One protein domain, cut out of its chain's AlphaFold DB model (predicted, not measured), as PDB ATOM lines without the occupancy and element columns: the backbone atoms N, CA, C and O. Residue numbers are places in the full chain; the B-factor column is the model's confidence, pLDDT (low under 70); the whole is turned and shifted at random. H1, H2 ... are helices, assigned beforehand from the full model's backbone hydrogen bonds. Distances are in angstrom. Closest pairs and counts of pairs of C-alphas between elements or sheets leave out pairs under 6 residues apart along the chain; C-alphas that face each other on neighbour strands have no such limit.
ATOM      1  N   THR A   7      33.721  60.378 130.146       59.03
ATOM      2  CA  THR A   7      33.298  59.215 129.358       59.03
ATOM      3  C   THR A   7      34.440  58.692 128.491       59.03
ATOM      4  O   THR A   7      34.728  57.505 128.559       59.03
ATOM      5  N   GLN A   8      35.167  59.553 127.762       55.19
ATOM      6  CA  GLN A   8      36.338  59.121 126.983       55.19
ATOM      7  C   GLN A   8      37.431  58.484 127.852       55.19
ATOM      8  O   GLN A   8      37.984  57.465 127.450       55.19
ATOM      9  N   ILE A   9      37.721  59.036 129.038       63.94
ATOM     10  CA  ILE A   9      38.709  58.458 129.964       63.94
ATOM     11  C   ILE A   9      38.239  57.088 130.466       63.94
ATOM     12  O   ILE A   9      39.020  56.139 130.454       63.94
ATOM     13  N   ALA A  10      36.967  56.954 130.854       64.19
ATOM     14  CA  ALA A  10      36.403  55.681 131.300       64.19
ATOM     15  C   ALA A  10      36.401  54.624 130.181       64.19
ATOM     16  O   ALA A  10      36.775  53.476 130.418       64.19
ATOM     17  N   THR A  11      36.056  55.010 128.950       67.31
ATOM     18  CA  THR A  11      36.102  54.127 127.777       67.31
ATOM     19  C   THR A  11      37.533  53.702 127.454       67.31
ATOM     20  O   THR A  11      37.795  52.517 127.267       67.31
ATOM     21  N   GLN A  12      38.484  54.637 127.438       68.62
ATOM     22  CA  GLN A  12      39.889  54.327 127.180       68.62
ATOM     23  C   GLN A  12      40.473  53.416 128.267       68.62
ATOM     24  O   GLN A  12      41.168  52.453 127.952       68.62
ATOM     25  N   TYR A  13      40.148  53.673 129.536       74.38
ATOM     26  CA  TYR A  13      40.540  52.818 130.650       74.38
ATOM     27  C   TYR A  13      39.981  51.399 130.506       74.38
ATOM     28  O   TYR A  13      40.726  50.438 130.699       74.38
ATOM     29  N   ALA A  14      38.703  51.263 130.134       74.56
ATOM     30  CA  ALA A  14      38.079  49.965 129.903       74.56
ATOM     31  C   ALA A  14      38.818  49.182 128.808       74.56
ATOM     32  O   ALA A  14      39.227  48.052 129.052       74.56
ATOM     33  N   TYR A  15      39.085  49.799 127.650       72.62
ATOM     34  CA  TYR A  15      39.802  49.141 126.551       72.62
ATOM     35  C   TYR A  15      41.241  48.751 126.910       72.62
ATOM     36  O   TYR A  15      41.674  47.651 126.579       72.62
ATOM     37  N   LEU A  16      41.977  49.620 127.609       72.25
ATOM     38  CA  LEU A  16      43.367  49.352 127.999       72.25
ATOM     39  C   LEU A  16      43.504  48.258 129.066       72.25
ATOM     40  O   LEU A  16      44.593  47.717 129.244       72.25
ATOM     41  N   ASN A  17      42.430  47.948 129.793       75.12
ATOM     42  CA  ASN A  17      42.444  46.967 130.875       75.12
ATOM     43  C   ASN A  17      41.489  45.791 130.621       75.12
ATOM     44  O   ASN A  17      41.202  45.055 131.561       75.12
ATOM     45  N   LEU A  18      41.038  45.582 129.377       71.94
ATOM     46  CA  LEU A  18      40.163  44.462 128.996       71.94
ATOM     47  C   LEU A  18      40.711  43.103 129.450       71.94
ATOM     48  O   LEU A  18      39.948  42.253 129.881       71.94
ATOM     49  N   GLU A  19      42.030  42.914 129.410       76.25
ATOM     50  CA  GLU A  19      42.675  41.656 129.812       76.25
ATOM     51  C   GLU A  19      42.777  41.463 131.337       76.25
ATOM     52  O   GLU A  19      43.126  40.378 131.794       76.25
ATOM     53  N   LYS A  20      42.508  42.503 132.142       76.69
ATOM     54  CA  LYS A  20      42.631  42.460 133.613       76.69
ATOM     55  C   LYS A  20      41.320  42.164 134.335       76.69
ATOM     56  O   LYS A  20      41.347  41.930 135.541       76.69
ATOM     57  N   PHE A  21      40.194  42.234 133.634       73.00
ATOM     58  CA  PHE A  21      38.870  42.045 134.210       73.00
ATOM     59  C   PHE A  21      38.130  40.969 133.430       73.00
ATOM     60  O   PHE A  21      38.046  41.045 132.208       73.00
ATOM     61  N   ASP A  22      37.542  40.007 134.139       72.75
ATOM     62  CA  ASP A  22      36.751  38.944 133.511       72.75
ATOM     63  C   ASP A  22      35.507  39.504 132.805       72.75
ATOM     64  O   ASP A  22      35.060  38.977 131.788       72.75
ATOM     65  N   VAL A  23      34.953  40.599 133.338       75.44
ATOM     66  CA  VAL A  23      33.798  41.299 132.779       75.44
ATOM     67  C   VAL A  23      33.934  42.804 133.022       75.44
ATOM     68  O   VAL A  23      34.238  43.242 134.131       75.44
ATOM     69  N   ILE A  24      33.638  43.607 131.996       80.19
ATOM     70  CA  ILE A  24      33.450  45.058 132.110       80.19
ATOM     71  C   ILE A  24      31.988  45.373 131.791       80.19
ATOM     72  O   ILE A  24      31.497  45.051 130.711       80.19
ATOM     73  N   LEU A  25      31.293  46.011 132.733       84.06
ATOM     74  CA  LEU A  25      29.871  46.325 132.621       84.06
ATOM     75  C   LEU A  25      29.670  47.816 132.356       84.06
ATOM     76  O   LEU A  25      30.128  48.653 133.133       84.06
ATOM     77  N   TRP A  26      28.953  48.148 131.282       82.81
ATOM     78  CA  TRP A  26      28.579  49.525 130.967       82.81
ATOM     79  C   TRP A  26      27.107  49.765 131.294       82.81
ATOM     80  O   TRP A  26      26.231  49.085 130.764       82.81
ATOM     81  N   ILE A  27      26.833  50.732 132.170       81.69
ATOM     82  CA  ILE A  27      25.477  51.056 132.622       81.69
ATOM     83  C   ILE A  27      25.129  52.449 132.111       81.69
ATOM     84  O   ILE A  27      25.755  53.436 132.497       81.69
ATOM     85  N   ALA A  28      24.121  52.535 131.246       79.12
ATOM     86  CA  ALA A  28      23.608  53.821 130.807       79.12
ATOM     87  C   ALA A  28      22.777  54.444 131.943       79.12
ATOM     88  O   ALA A  28      21.817  53.849 132.427       79.12
ATOM     89  N   ALA A  29      23.173  55.642 132.384       77.75
ATOM     90  CA  ALA A  29      22.632  56.293 133.581       77.75
ATOM     91  C   ALA A  29      21.899  57.612 133.295       77.75
ATOM     92  O   ALA A  29      21.840  58.489 134.149       77.75
ATOM     93  N   SER A  30      21.338  57.767 132.093       68.81
ATOM     94  CA  SER A  30      20.621  58.990 131.704       68.81
ATOM     95  C   SER A  30      19.322  59.208 132.486       68.81
ATOM     96  O   SER A  30      18.905  60.347 132.662       68.81
ATOM     97  N   ASN A  31      18.679  58.136 132.957       75.38
ATOM     98  CA  ASN A  31      17.568  58.174 133.908       75.38
ATOM     99  C   ASN A  31      17.360  56.786 134.549       75.38
ATOM    100  O   ASN A  31      17.930  55.787 134.102       75.38
ATOM    101  N   ALA A  32      16.510  56.710 135.577       72.00
ATOM    102  CA  ALA A  32      16.259  55.477 136.328       72.00
ATOM    103  C   ALA A  32      15.709  54.315 135.471       72.00
ATOM    104  O   ALA A  32      16.010  53.155 135.755       72.00
ATOM    105  N   ILE A  33      14.947  54.609 134.409       77.38
ATOM    106  CA  ILE A  33      14.399  53.594 133.495       77.38
ATOM    107  C   ILE A  33      15.534  52.964 132.681       77.38
ATOM    108  O   ILE A  33      15.630  51.740 132.598       77.38
ATOM    109  N   VAL A  34      16.434  53.790 132.141       79.94
ATOM    110  CA  VAL A  34      17.587  53.346 131.340       79.94
ATOM    111  C   VAL A  34      18.593  52.562 132.193       79.94
ATOM    112  O   VAL A  34      19.136  51.550 131.739       79.94
ATOM    113  N   VAL A  35      18.778  52.942 133.462       78.62
ATOM    114  CA  VAL A  35      19.568  52.145 134.421       78.62
ATOM    115  C   VAL A  35      18.927  50.775 134.638       78.62
ATOM    116  O   VAL A  35      19.618  49.758 134.585       78.62
ATOM    117  N   GLY A  36      17.606  50.731 134.836       81.50
ATOM    118  CA  GLY A  36      16.862  49.483 135.012       81.50
ATOM    119  C   GLY A  36      16.985  48.542 133.810       81.50
ATOM    120  O   GLY A  36      17.264  47.357 133.986       81.50
ATOM    121  N   GLN A  37      16.865  49.072 132.590       85.50
ATOM    122  CA  GLN A  37      17.061  48.316 131.346       85.50
ATOM    123  C   GLN A  37      18.499  47.796 131.196       85.50
ATOM    124  O   GLN A  37      18.707  46.650 130.793       85.50
ATOM    125  N   SER A  38      19.492  48.611 131.570       86.69
ATOM    126  CA  SER A  38      20.904  48.205 131.561       86.69
ATOM    127  C   SER A  38      21.146  47.048 132.534       86.69
ATOM    128  O   SER A  38      21.753  46.050 132.165       86.69
ATOM    129  N   PHE A  39      20.619  47.136 133.760       86.62
ATOM    130  CA  PHE A  39      20.732  46.067 134.759       86.62
ATOM    131  C   PHE A  39      20.052  44.780 134.316       86.62
ATOM    132  O   PHE A  39      20.605  43.708 134.530       86.62
ATOM    133  N   HIS A  40      18.886  44.884 133.682       85.31
ATOM    134  CA  HIS A  40      18.189  43.729 133.134       85.31
ATOM    135  C   HIS A  40      19.026  43.024 132.056       85.31
ATOM    136  O   HIS A  40      19.287  41.829 132.164       85.31
ATOM    137  N   THR A  41      19.528  43.786 131.079       85.69
ATOM    138  CA  THR A  41      20.370  43.269 129.983       85.69
ATOM    139  C   THR A  41      21.638  42.603 130.516       85.69
ATOM    140  O   THR A  41      22.038  41.536 130.053       85.69
ATOM    141  N   ILE A  42      22.267  43.215 131.521       85.25
ATOM    142  CA  ILE A  42      23.466  42.673 132.158       85.25
ATOM    143  C   ILE A  42      23.141  41.396 132.941       85.25
ATOM    144  O   ILE A  42      23.876  40.421 132.826       85.25
ATOM    145  N   ALA A  43      22.049  41.373 133.710       83.31
ATOM    146  CA  ALA A  43      21.644  40.193 134.472       83.31
ATOM    147  C   ALA A  43      21.360  38.992 133.561       83.31
ATOM    148  O   ALA A  43      21.747  37.872 133.891       83.31
ATOM    149  N   GLU A  44      20.733  39.229 132.408       81.50
ATOM    150  CA  GLU A  44      20.524  38.200 131.391       81.50
ATOM    151  C   GLU A  44      21.853  37.741 130.771       81.50
ATOM    152  O   GLU A  44      22.112  36.539 130.709       81.50
ATOM    153  N   GLY A  45      22.732  38.675 130.386       80.81
ATOM    154  CA  GLY A  45      24.045  38.361 129.812       80.81
ATOM    155  C   GLY A  45      24.990  37.621 130.767       80.81
ATOM    156  O   GLY A  45      25.809  36.820 130.323       80.81
ATOM    157  N   LEU A  46      24.848  37.846 132.076       80.19
ATOM    158  CA  LEU A  46      25.570  37.133 133.135       80.19
ATOM    159  C   LEU A  46      24.913  35.796 133.524       80.19
ATOM    160  O   LEU A  46      25.464  35.074 134.353       80.19
ATOM    161  N   GLY A  47      23.745  35.463 132.965       81.75
ATOM    162  CA  GLY A  47      23.022  34.228 133.277       81.75
ATOM    163  C   GLY A  47      22.400  34.195 134.677       81.75
ATOM    164  O   GLY A  47      22.151  33.118 135.204       81.75
ATOM    165  N   LEU A  48      22.139  35.355 135.290       78.38
ATOM    166  CA  LEU A  48      21.524  35.453 136.624       78.38
ATOM    167  C   LEU A  48      20.009  35.162 136.610       78.38
ATOM    168  O   LEU A  48      19.396  35.003 137.669       78.38
ATOM    169  N   LEU A  49      19.399  35.143 135.421       80.06
ATOM    170  CA  LEU A  49      17.974  34.888 135.196       80.06
ATOM    171  C   LEU A  49      17.806  33.462 134.664       80.06
ATOM    172  O   LEU A  49      18.192  33.169 133.530       80.06
ATOM    173  N   GLU A  50      17.248  32.576 135.485       77.12
ATOM    174  CA  GLU A  50      17.228  31.130 135.228       77.12
ATOM    175  C   GLU A  50      15.952  30.682 134.501       77.12
ATOM    176  O   GLU A  50      15.960  29.662 133.811       77.12
ATOM    177  N   SER A  51      14.860  31.448 134.612       80.38
ATOM    178  CA  SER A  51      13.567  31.123 133.999       80.38
ATOM    179  C   SER A  51      13.090  32.190 133.009       80.38
ATOM    180  O   SER A  51      13.420  33.372 133.115       80.38
ATOM    181  N   ASP A  52      12.252  31.785 132.050       78.06
ATOM    182  CA  ASP A  52      11.634  32.712 131.089       78.06
ATOM    183  C   ASP A  52      10.659  33.700 131.753       78.06
ATOM    184  O   ASP A  52      10.358  34.753 131.190       78.06
ATOM    185  N   GLU A  53      10.172  33.378 132.952       78.94
ATOM    186  CA  GLU A  53       9.348  34.273 133.763       78.94
ATOM    187  C   GLU A  53      10.206  35.382 134.393       78.94
ATOM    188  O   GLU A  53       9.858  36.557 134.300       78.94
ATOM    189  N   GLU A  54      11.393  35.043 134.904       72.19
ATOM    190  CA  GLU A  54      12.358  36.015 135.440       72.19
ATOM    191  C   GLU A  54      12.921  36.950 134.366       72.19
ATOM    192  O   GLU A  54      13.156  38.127 134.630       72.19
ATOM    193  N   LYS A  55      13.093  36.456 133.136       76.50
ATOM    194  CA  LYS A  55      13.491  37.287 131.988       76.50
ATOM    195  C   LYS A  55      12.412  38.281 131.564       76.50
ATOM    196  O   LYS A  55      12.716  39.271 130.914       76.50
ATOM    197  N   ARG A  56      11.146  38.048 131.914       79.62
ATOM    198  CA  ARG A  56      10.047  38.985 131.624       79.62
ATOM    199  C   ARG A  56       9.781  39.954 132.775       79.62
ATOM    200  O   ARG A  56       9.152  40.986 132.554       79.62
ATOM    201  N   ASP A  57      10.278  39.654 133.972       81.69
ATOM    202  CA  ASP A  57      10.141  40.493 135.159       81.69
ATOM    203  C   ASP A  57      11.370  41.401 135.359       81.69
ATOM    204  O   ASP A  57      12.415  41.020 135.896       81.69
ATOM    205  N   ALA A  58      11.223  42.664 134.954       76.38
ATOM    206  CA  ALA A  58      12.265  43.675 135.106       76.38
ATOM    207  C   ALA A  58      12.638  43.945 136.576       76.38
ATOM    208  O   ALA A  58      13.802  44.228 136.868       76.38
ATOM    209  N   ALA A  59      11.688  43.847 137.512       77.88
ATOM    210  CA  ALA A  59      11.947  44.099 138.926       77.88
ATOM    211  C   ALA A  59      12.764  42.960 139.548       77.88
ATOM    212  O   ALA A  59      13.733  43.224 140.267       77.88
ATOM    213  N   ALA A  60      12.435  41.710 139.208       76.69
ATOM    214  CA  ALA A  60      13.204  40.538 139.621       76.69
ATOM    215  C   ALA A  60      14.644  40.586 139.086       76.69
ATOM    216  O   ALA A  60      15.595  40.365 139.840       76.69
ATOM    217  N   ALA A  61      14.825  40.956 137.815       77.12
ATOM    218  CA  ALA A  61      16.149  41.069 137.211       77.12
ATOM    219  C   ALA A  61      17.015  42.161 137.858       77.12
ATOM    220  O   ALA A  61      18.182  41.929 138.182       77.12
ATOM    221  N   ILE A  62      16.433  43.336 138.119       79.75
ATOM    222  CA  ILE A  62      17.112  44.432 138.825       79.75
ATOM    223  C   ILE A  62      17.490  44.008 140.248       79.75
ATOM    224  O   ILE A  62      18.593  44.312 140.707       79.75
ATOM    225  N   TYR A  63      16.597  43.306 140.949       78.44
ATOM    226  CA  TYR A  63      16.859  42.810 142.298       78.44
ATOM    227  C   TYR A  63      18.023  41.814 142.321       78.44
ATOM    228  O   TYR A  63      18.953  41.984 143.112       78.44
ATOM    229  N   LYS A  64      18.031  40.825 141.418       77.88
ATOM    230  CA  LYS A  64      19.122  39.846 141.308       77.88
ATOM    231  C   LYS A  64      20.452  40.500 140.947       77.88
ATOM    232  O   LYS A  64      21.458  40.184 141.574       77.88
ATOM    233  N   MET A  65      20.456  41.463 140.024       81.94
ATOM    234  CA  MET A  65      21.662  42.217 139.672       81.94
ATOM    235  C   MET A  65      22.220  42.994 140.869       81.94
ATOM    236  O   MET A  65      23.410  42.923 141.167       81.94
ATOM    237  N   LYS A  66      21.359  43.708 141.604       77.50
ATOM    238  CA  LYS A  66      21.763  44.429 142.820       77.50
ATOM    239  C   LYS A  66      22.276  43.477 143.896       77.50
ATOM    240  O   LYS A  66      23.274  43.782 144.540       77.50
ATOM    241  N   SER A  67      21.630  42.326 144.070       72.81
ATOM    242  CA  SER A  67      22.070  41.296 145.012       72.81
ATOM    243  C   SER A  67      23.423  40.699 144.619       72.81
ATOM    244  O   SER A  67      24.244  40.447 145.495       72.81
ATOM    245  N   TRP A  68      23.666  40.487 143.324       77.31
ATOM    246  CA  TRP A  68      24.940  40.004 142.793       77.31
ATOM    247  C   TRP A  68      26.064  41.023 143.022       77.31
ATOM    248  O   TRP A  68      27.120  40.659 143.525       77.31
ATOM    249  N   LEU A  69      25.801  42.312 142.775       73.88
ATOM    250  CA  LEU A  69      26.742  43.403 143.063       73.88
ATOM    251  C   LEU A  69      27.015  43.593 144.566       73.88
ATOM    252  O   LEU A  69      28.088  44.059 144.938       73.88
ATOM    253  N   ALA A  70      26.042  43.282 145.424       65.94
ATOM    254  CA  ALA A  70      26.120  43.524 146.865       65.94
ATOM    255  C   ALA A  70      26.664  42.334 147.675       65.94
ATOM    256  O   ALA A  70      26.887  42.481 148.878       65.94
ATOM    257  N   THR A  71      26.852  41.154 147.071       56.94
ATOM    258  CA  THR A  71      27.296  39.958 147.801       56.94
ATOM    259  C   THR A  71      28.807  39.745 147.704       56.94
ATOM    260  O   THR A  71      29.406  39.877 146.643       56.94
TER     261      THR A  71
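Overview. This is residues 7 to 71 of the 490 residues of the protein "Putative nb-arc and tpr domain protein" of Eutypa lata (strain UCR-EL1) (UniProt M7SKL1). Two helices, H2 and H3, cross at about a right angle and touch to make the body of this domain, while a third, H1, lies off to one side and touches no helix. From the end of H1 the long link of residues 17 to 31 turns and runs back between H1 and H2, and residues 16 to 22 stand free at that turn; a second long link, residues 46 to 57, loops round from H2 to H3. The printed part has 65 residues with three named helices, in the order H1, H2, H3, and no named strand; its class is all helix, with 37 residues in the helices. It is only just loose, close to compact, with a radius of gyration of the C-alphas of 13.2 A, and its C-alphas span 38 by 26 by 20 A.

Along the chain. Find C-alpha 7 at (33.298, 59.215, 129.358); there H1 begins, and it runs through residues 7 to 16, 14.2 A from first to last C-alpha. Read on past the link to C-alpha 32 at (16.259, 55.477, 136.328), where H2 begins; it is the longest helix, residues 32 to 45, and measures 19.9 A. After the second link comes H3, residues 58 to 70, 18.2 A long, which ends with C-alpha 70 at (26.120, 43.524, 146.865).

Arrangement. Begin with H1 and you will find it apart from H2 and apart from H3. Go on to H2 and H3, which touch, with 16 pairs of C-alphas within 8 A. Their closest C-alphas are those of His 40 and Ala 61, 5.3 A apart. Their centres are 9.3 A apart, and their lines are about perpendicular, at 75 degrees. Look along the backbones of H1, H2 and H3: in each of them every O i to N i+4 pair is within hydrogen-bond range.

Size, cuts and confidence. The two C-alphas farthest apart are those of Ile 9, in H1, and Glu 53, in the link between H2 and H3, at 38.2 A. The C-alphas of Thr 7 and Thr 71, the first and last printed, are 27.3 A apart. The printed part has no cut from residue 7 to residue 71. Both links are long: 15 residues from H1 to H2 and 12 from H2 to H3. Look at the B-factor column for the model's confidence: the mean pLDDT of the printed part is 76.4, and it is under 70 at residues 7 to 12, residue 30 and residues 70 to 71.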